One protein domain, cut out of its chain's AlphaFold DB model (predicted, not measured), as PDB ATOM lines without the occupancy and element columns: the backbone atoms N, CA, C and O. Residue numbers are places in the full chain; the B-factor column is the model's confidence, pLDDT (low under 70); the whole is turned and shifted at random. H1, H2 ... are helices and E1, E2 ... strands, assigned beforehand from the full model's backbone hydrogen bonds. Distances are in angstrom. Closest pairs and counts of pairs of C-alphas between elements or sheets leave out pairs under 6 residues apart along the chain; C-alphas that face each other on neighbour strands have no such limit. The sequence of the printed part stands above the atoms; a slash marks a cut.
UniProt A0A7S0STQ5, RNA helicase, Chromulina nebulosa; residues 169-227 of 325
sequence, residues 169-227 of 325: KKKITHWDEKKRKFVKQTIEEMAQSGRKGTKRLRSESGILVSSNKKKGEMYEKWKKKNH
ATOM      1  N   LYS A 169     147.164 109.503 147.699       71.94
ATOM      2  CA  LYS A 169     146.769 108.567 146.626       71.94
ATOM      3  C   LYS A 169     145.252 108.334 146.539       71.94
ATOM      4  O   LYS A 169     144.758 107.971 145.469       71.94
ATOM      5  N   LYS A 170     144.493 108.556 147.621       79.69
ATOM      6  CA  LYS A 170     143.024 108.422 147.625       79.69
ATOM      7  C   LYS A 170     142.385 109.449 146.682       79.69
ATOM      8  O   LYS A 170     142.487 110.661 146.872       79.69
ATOM      9  N   LYS A 171     141.695 108.942 145.655       85.06
ATOM     10  CA  LYS A 171     140.903 109.744 144.716       85.06
ATOM     11  C   LYS A 171     139.490 109.898 145.265       85.06
ATOM     12  O   LYS A 171     138.788 108.906 145.430       85.06
ATOM     13  N   ILE A 172     139.073 111.134 145.514       86.38
ATOM     14  CA  ILE A 172     137.710 111.459 145.933       86.38
ATOM     15  C   ILE A 172     136.923 111.862 144.685       86.38
ATOM     16  O   ILE A 172     137.390 112.646 143.856       86.38
ATOM     17  N   THR A 173     135.724 111.303 144.521       92.00
ATOM     18  CA  THR A 173     134.763 111.774 143.519       92.00
ATOM     19  C   THR A 173     134.071 113.021 144.038       92.00
ATOM     20  O   THR A 173     133.383 112.952 145.056       92.00
ATOM     21  N   HIS A 174     134.193 114.137 143.327       88.25
ATOM     22  CA  HIS A 174     133.386 115.324 143.597       88.25
ATOM     23  C   HIS A 174     132.612 115.740 142.344       88.25
ATOM     24  O   HIS A 174     132.987 115.416 141.215       88.25
ATOM     25  N   TRP A 175     131.512 116.457 142.548       92.38
ATOM     26  CA  TRP A 175     130.764 117.079 141.465       92.38
ATOM     27  C   TRP A 175     131.533 118.297 140.941       92.38
ATOM     28  O   TRP A 175     131.881 119.185 141.721       92.38
ATOM     29  N   ASP A 176     131.852 118.333 139.646       88.38
ATOM     30  CA  ASP A 176     132.450 119.504 138.996       88.38
ATOM     31  C   ASP A 176     131.342 120.326 138.324       88.38
ATOM     32  O   ASP A 176     130.776 119.909 137.311       88.38
ATOM     33  N   GLU A 177     131.039 121.506 138.873       86.56
ATOM     34  CA  GLU A 177     129.994 122.406 138.366       86.56
ATOM     35  C   GLU A 177     130.227 122.832 136.910       86.56
ATOM     36  O   GLU A 177     129.268 122.981 136.155       86.56
ATOM     37  N   LYS A 178     131.491 122.984 136.482       87.69
ATOM     38  CA  LYS A 178     131.815 123.430 135.116       87.69
ATOM     39  C   LYS A 178     131.560 122.345 134.084       87.69
ATOM     40  O   LYS A 178     131.146 122.638 132.968       87.69
ATOM     41  N   LYS A 179     131.842 121.095 134.451       90.44
ATOM     42  CA  LYS A 179     131.689 119.934 133.563       90.44
ATOM     43  C   LYS A 179     130.368 119.193 133.775       90.44
ATOM     44  O   LYS A 179     130.105 118.256 133.028       90.44
ATOM     45  N   ARG A 180     129.578 119.592 134.783       93.69
ATOM     46  CA  ARG A 180     128.303 118.982 135.204       93.69
ATOM     47  C   ARG A 180     128.390 117.451 135.266       93.69
ATOM     48  O   ARG A 180     127.509 116.749 134.781       93.69
ATOM     49  N   LYS A 181     129.495 116.936 135.814       96.19
ATOM     50  CA  LYS A 181     129.750 115.499 135.988       96.19
ATOM     51  C   LYS A 181     130.630 115.242 137.205       96.19
ATOM     52  O   LYS A 181     131.358 116.131 137.647       96.19
ATOM     53  N   PHE A 182     130.592 114.016 137.721       93.62
ATOM     54  CA  PHE A 182     131.504 113.583 138.777       93.62
ATOM     55  C   PHE A 182     132.907 113.351 138.216       93.62
ATOM     56  O   PHE A 182     133.084 112.645 137.223       93.62
ATOM     57  N   VAL A 183     133.912 113.944 138.859       93.06
ATOM     58  CA  VAL A 183     135.325 113.785 138.501       93.06
ATOM     59  C   VAL A 183     136.062 113.164 139.685       93.06
ATOM     60  O   VAL A 183     135.907 113.600 140.823       93.06
ATOM     61  N   LYS A 184     136.855 112.120 139.418       92.88
ATOM     62  CA  LYS A 184     137.769 111.509 140.392       92.88
ATOM     63  C   LYS A 184     139.047 112.345 140.430       92.88
ATOM     64  O   LYS A 184     139.808 112.294 139.469       92.88
ATOM     65  N   GLN A 185     139.272 113.097 141.503       88.12
ATOM     66  CA  GLN A 185     140.503 113.876 141.703       88.12
ATOM     67  C   GLN A 185     141.192 113.458 142.997       88.12
ATOM     68  O   GLN A 185     140.540 113.039 143.957       88.12
ATOM     69  N   THR A 186     142.519 113.543 143.028       86.19
ATOM     70  CA  THR A 186     143.264 113.374 144.282       86.19
ATOM     71  C   THR A 186     143.043 114.589 145.183       86.19
ATOM     72  O   THR A 186     142.760 115.696 144.718       86.19
ATOM     73  N   ILE A 187     143.169 114.399 146.498       78.88
ATOM     74  CA  ILE A 187     142.991 115.478 147.486       78.88
ATOM     75  C   ILE A 187     143.975 116.632 147.225       78.88
ATOM     76  O   ILE A 187     143.631 117.803 147.395       78.88
ATOM     77  N   GLU A 188     145.182 116.311 146.758       78.75
ATOM     78  CA  GLU A 188     146.199 117.298 146.405       78.75
ATOM     79  C   GLU A 188     145.834 118.087 145.140       78.75
ATOM     80  O   GLU A 188     145.885 119.320 145.160       78.75
ATOM     81  N   GLU A 189     145.377 117.420 144.076       78.00
ATOM     82  CA  GLU A 189     144.874 118.097 142.874       78.00
ATOM     83  C   GLU A 189     143.664 118.981 143.187       78.00
ATOM     84  O   GLU A 189     143.569 120.095 142.672       78.00
ATOM     85  N   MET A 190     142.772 118.535 144.078       75.00
ATOM     86  CA  MET A 190     141.614 119.310 144.528       75.00
ATOM     87  C   MET A 190     142.036 120.543 145.349       75.00
ATOM     88  O   MET A 190     141.490 121.638 145.178       75.00
ATOM     89  N   ALA A 191     143.050 120.411 146.209       72.44
ATOM     90  CA  ALA A 191     143.609 121.535 146.957       72.44
ATOM     91  C   ALA A 191     144.330 122.537 146.037       72.44
ATOM     92  O   ALA A 191     144.251 123.746 146.258       72.44
ATOM     93  N   GLN A 192     145.016 122.066 144.995       73.19
ATOM     94  CA  GLN A 192     145.706 122.918 144.024       73.19
ATOM     95  C   GLN A 192     144.740 123.583 143.028       73.19
ATOM     96  O   GLN A 192     144.899 124.768 142.713       73.19
ATOM     97  N   SER A 193     143.699 122.880 142.575       68.25
ATOM     98  CA  SER A 193     142.657 123.434 141.701       68.25
ATOM     99  C   SER A 193     141.834 124.505 142.426       68.25
ATOM    100  O   SER A 193     141.578 125.573 141.863       68.25
ATOM    101  N   GLY A 194     141.549 124.300 143.719       61.59
ATOM    102  CA  GLY A 194     140.946 125.300 144.604       61.59
ATOM    103  C   GLY A 194     141.826 126.531 144.868       61.59
ATOM    104  O   GLY A 194     141.299 127.605 145.149       61.59
ATOM    105  N   ARG A 195     143.157 126.424 144.731       59.16
ATOM    106  CA  ARG A 195     144.094 127.560 144.871       59.16
ATOM    107  C   ARG A 195     144.166 128.446 143.627       59.16
ATOM    108  O   ARG A 195     144.418 129.641 143.763       59.16
ATOM    109  N   LYS A 196     143.917 127.902 142.427       57.62
ATOM    110  CA  LYS A 196     143.865 128.698 141.182       57.62
ATOM    111  C   LYS A 196     142.620 129.592 141.097       57.62
ATOM    112  O   LYS A 196     142.636 130.587 140.380       57.62
ATOM    113  N   GLY A 197     141.574 129.287 141.865       56.50
ATOM    114  CA  GLY A 197     140.406 130.144 142.057       56.50
ATOM    115  C   GLY A 197     140.321 130.614 143.501       56.50
ATOM    116  O   GLY A 197     139.534 130.066 144.261       56.50
ATOM    117  N   THR A 198     141.139 131.602 143.875       52.50
ATOM    118  CA  THR A 198     141.228 132.228 145.204       52.50
ATOM    119  C   THR A 198     139.852 132.381 145.866       52.50
ATOM    120  O   THR A 198     139.172 133.391 145.666       52.50
ATOM    121  N   LYS A 199     139.429 131.399 146.676       60.09
ATOM    122  CA  LYS A 199     138.254 131.526 147.544       60.09
ATOM    123  C   LYS A 199     138.603 132.585 148.585       60.09
ATOM    124  O   LYS A 199     139.245 132.311 149.593       60.09
ATOM    125  N   ARG A 200     138.268 133.839 148.278       63.06
ATOM    126  CA  ARG A 200     138.429 134.970 149.190       63.06
ATOM    127  C   ARG A 200     137.464 134.741 150.348       63.06
ATOM    128  O   ARG A 200     136.270 134.985 150.196       63.06
ATOM    129  N   LEU A 201     137.972 134.254 151.477       63.31
ATOM    130  CA  LEU A 201     137.180 134.199 152.697       63.31
ATOM    131  C   LEU A 201     136.891 135.634 153.131       63.31
ATOM    132  O   LEU A 201     137.793 136.471 153.203       63.31
ATOM    133  N   ARG A 202     135.623 135.931 153.392       75.69
ATOM    134  CA  ARG A 202     135.212 137.199 153.984       75.69
ATOM    135  C   ARG A 202     135.188 136.994 155.494       75.69
ATOM    136  O   ARG A 202     134.484 136.110 155.963       75.69
ATOM    137  N   SER A 203     135.980 137.765 156.236       76.19
ATOM    138  CA  SER A 203     135.883 137.781 157.696       76.19
ATOM    139  C   SER A 203     134.540 138.377 158.129       76.19
ATOM    140  O   SER A 203     133.900 139.091 157.355       76.19
ATOM    141  N   GLU A 204     134.133 138.139 159.374       74.62
ATOM    142  CA  GLU A 204     132.919 138.718 159.982       74.62
ATOM    143  C   GLU A 204     132.907 140.256 159.913       74.62
ATOM    144  O   GLU A 204     131.868 140.881 159.727       74.62
ATOM    145  N   SER A 205     134.091 140.875 159.917       74.56
ATOM    146  CA  SER A 205     134.298 142.311 159.678       74.56
ATOM    147  C   SER A 205     134.132 142.754 158.212       74.56
ATOM    148  O   SER A 205     134.342 143.918 157.876       74.56
ATOM    149  N   GLY A 206     133.780 141.843 157.306       74.56
ATOM    150  CA  GLY A 206     133.569 142.110 155.887       74.56
ATOM    151  C   GLY A 206     134.845 142.230 155.048       74.56
ATOM    152  O   GLY A 206     134.755 142.535 153.855       74.56
ATOM    153  N   ILE A 207     136.021 141.988 155.633       71.88
ATOM    154  CA  ILE A 207     137.312 142.108 154.952       71.88
ATOM    155  C   ILE A 207     137.597 140.810 154.195       71.88
ATOM    156  O   ILE A 207     137.545 139.713 154.744       71.88
ATOM    157  N   LEU A 208     137.902 140.928 152.903       67.75
ATOM    158  CA  LEU A 208     138.285 139.789 152.072       67.75
ATOM    159  C   LEU A 208     139.732 139.399 152.392       67.75
ATOM    160  O   LEU A 208     140.680 140.087 152.004       67.75
ATOM    161  N   VAL A 209     139.913 138.285 153.094       63.66
ATOM    162  CA  VAL A 209     141.224 137.696 153.358       63.66
ATOM    163  C   VAL A 209     141.525 136.705 152.237       63.66
ATOM    164  O   VAL A 209     140.869 135.680 152.073       63.66
ATOM    165  N   SER A 210     142.523 137.037 151.418       60.75
ATOM    166  CA  SER A 210     143.087 136.088 150.457       60.75
ATOM    167  C   SER A 210     143.776 134.958 151.222       60.75
ATOM    168  O   SER A 210     144.680 135.226 152.018       60.75
ATOM    169  N   SER A 211     143.367 133.716 150.963       61.34
ATOM    170  CA  SER A 211     143.898 132.500 151.593       61.34
ATOM    171  C   SER A 211     145.361 132.200 151.244       61.34
ATOM    172  O   SER A 211     145.937 131.273 151.797       61.34
ATOM    173  N   ASN A 212     145.974 132.970 150.336       63.38
ATOM    174  CA  ASN A 212     147.359 132.769 149.891       63.38
ATOM    175  C   ASN A 212     148.412 133.384 150.826       63.38
ATOM    176  O   ASN A 212     149.598 133.339 150.514       63.38
ATOM    177  N   LYS A 213     148.011 133.988 151.950       64.75
ATOM    178  CA  LYS A 213     148.970 134.516 152.928       64.75
ATOM    179  C   LYS A 213     149.498 133.361 153.768       64.75
ATOM    180  O   LYS A 213     148.708 132.630 154.365       64.75
ATOM    181  N   LYS A 214     150.823 133.195 153.814       69.00
ATOM    182  CA  LYS A 214     151.465 132.154 154.628       69.00
ATOM    183  C   LYS A 214     151.027 132.320 156.089       69.00
ATOM    184  O   LYS A 214     150.981 133.447 156.596       69.00
ATOM    185  N   LYS A 215     150.683 131.212 156.763       60.97
ATOM    186  CA  LYS A 215     150.422 131.201 158.214       60.97
ATOM    187  C   LYS A 215     151.654 131.822 158.895       60.97
ATOM    188  O   LYS A 215     152.749 131.309 158.720       60.97
ATOM    189  N   GLY A 216     151.486 132.972 159.550       73.19
ATOM    190  CA  GLY A 216     152.588 133.766 160.123       73.19
ATOM    191  C   GLY A 216     152.664 135.215 159.624       73.19
ATOM    192  O   GLY A 216     152.913 136.112 160.422       73.19
ATOM    193  N   GLU A 217     152.312 135.509 158.366       78.62
ATOM    194  CA  GLU A 217     152.358 136.895 157.849       78.62
ATOM    195  C   GLU A 217     151.409 137.843 158.589       78.62
ATOM    196  O   GLU A 217     151.641 139.050 158.675       78.62
ATOM    197  N   MET A 218     150.283 137.313 159.065       77.19
ATOM    198  CA  MET A 218     149.316 138.096 159.828       77.19
ATOM    199  C   MET A 218     149.896 138.495 161.186       77.19
ATOM    200  O   MET A 218     149.722 139.642 161.597       77.19
ATOM    201  N   TYR A 219     150.643 137.586 161.819       80.19
ATOM    202  CA  TYR A 219     151.361 137.867 163.055       80.19
ATOM    203  C   TYR A 219     152.509 138.846 162.814       80.19
ATOM    204  O   TYR A 219     152.609 139.831 163.532       80.19
ATOM    205  N   GLU A 220     153.295 138.688 161.747       84.56
ATOM    206  CA  GLU A 220     154.336 139.663 161.398       84.56
ATOM    207  C   GLU A 220     153.770 141.058 161.118       84.56
ATOM    208  O   GLU A 220     154.342 142.060 161.542       84.56
ATOM    209  N   LYS A 221     152.633 141.150 160.418       84.38
ATOM    210  CA  LYS A 221     151.947 142.429 160.172       84.38
ATOM    211  C   LYS A 221     151.425 143.036 161.469       84.38
ATOM    212  O   LYS A 221     151.519 144.248 161.638       84.38
ATOM    213  N   TRP A 222     150.909 142.219 162.382       83.81
ATOM    214  CA  TRP A 222     150.488 142.662 163.708       83.81
ATOM    215  C   TRP A 222     151.684 143.118 164.561       83.81
ATOM    216  O   TRP A 222     151.633 144.218 165.110       83.81
ATOM    217  N   LYS A 223     152.790 142.361 164.569       85.94
ATOM    218  CA  LYS A 223     154.049 142.692 165.254       85.94
ATOM    219  C   LYS A 223     154.648 143.986 164.707       85.94
ATOM    220  O   LYS A 223     154.959 144.882 165.479       85.94
ATOM    221  N   LYS A 224     154.711 144.154 163.380       83.06
ATOM    222  CA  LYS A 224     155.165 145.397 162.723       83.06
ATOM    223  C   LYS A 224     154.243 146.586 162.993       83.06
ATOM    224  O   LYS A 224     154.730 147.701 163.121       83.06
ATOM    225  N   LYS A 225     152.923 146.374 163.055       81.44
ATOM    226  CA  LYS A 225     151.943 147.448 163.291       81.44
ATOM    227  C   LYS A 225     151.947 147.927 164.741       81.44
ATOM    228  O   LYS A 225     151.845 149.125 164.976       81.44
ATOM    229  N   ASN A 226     152.016 146.998 165.688       78.19
ATOM    230  CA  ASN A 226     151.907 147.302 167.111       78.19
ATOM    231  C   ASN A 226     153.269 147.439 167.799       78.19
ATOM    232  O   ASN A 226     153.301 147.860 168.949       78.19
ATOM    233  N   HIS A 227     154.370 147.089 167.118       75.56
ATOM    234  CA  HIS A 227     155.723 146.995 167.685       75.56
ATOM    235  C   HIS A 227     155.767 146.170 168.978       75.56
ATOM    236  O   HIS A 227     156.546 146.441 169.883       75.56
TER     237      HIS A 227
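What this domain is: This is residues 169 to 227 of the 325 residues of the protein "RNA helicase" of Chromulina nebulosa (UniProt A0A7S0STQ5). A two-stranded hairpin, E1 and E2, sits at one end of a long, open shape, and the short helix H1 leads away from it. A long stretch without a named element, residues 197 to 216, then folds back on itself at residues 201 to 209 before the helix H2, which sticks out freely at the other end. The printed part has 59 residues, with two named strands and two named helices in the order E1, E2, H1, H2; the sheet, E1 - E2, is antiparallel and the class is mixed, helices and strands. The whole is extended, with a radius of gyration of the C-alphas of 16.5 A and spans of 51 by 27 by 16 A.

Where its parts are: Find C-alpha 171 at (140.903, 109.744, 144.716); there E1 begins, and it covers residues 171 to 176 over 14.1 A. E2, residues 181 to 186, measures 16.0 A. H1 takes residues 187 to 196, 14.7 A long, from C-alpha 187 at (142.991, 115.478, 147.486). H2 takes residues 217 to 226, 13.9 A long, and ends at C-alpha 226, at (151.907, 147.302, 167.111).

How they stand to each other: Look first at the hairpin E1 and E2, antiparallel at 145 degrees, where N 172 and O 185 are 2.9 A apart and N 174 and O 183 are 3.1 A apart, within hydrogen-bond range. The closest C-alphas of E1 and H1 are those of Lys 171 and Ile 187, 6.7 A apart. H2 is apart from E1, E2 and H1. In H1 and H2 every O i to N i+4 pair is within hydrogen-bond range.

The domain as a whole: The C-alphas farthest apart, those of Lys 181 and His 227, are 51.7 A apart. The printed part has no cut. The link from H1 to H2 is long, 20 residues, and within it residues 201 to 202 pair antiparallel with residues 208 to 209. Residues 213 to 227, of which 217 to 226 belong to H2, stand free. Confidence is low, with pLDDT under 70, at residues 193 to 201 and 208 to 215.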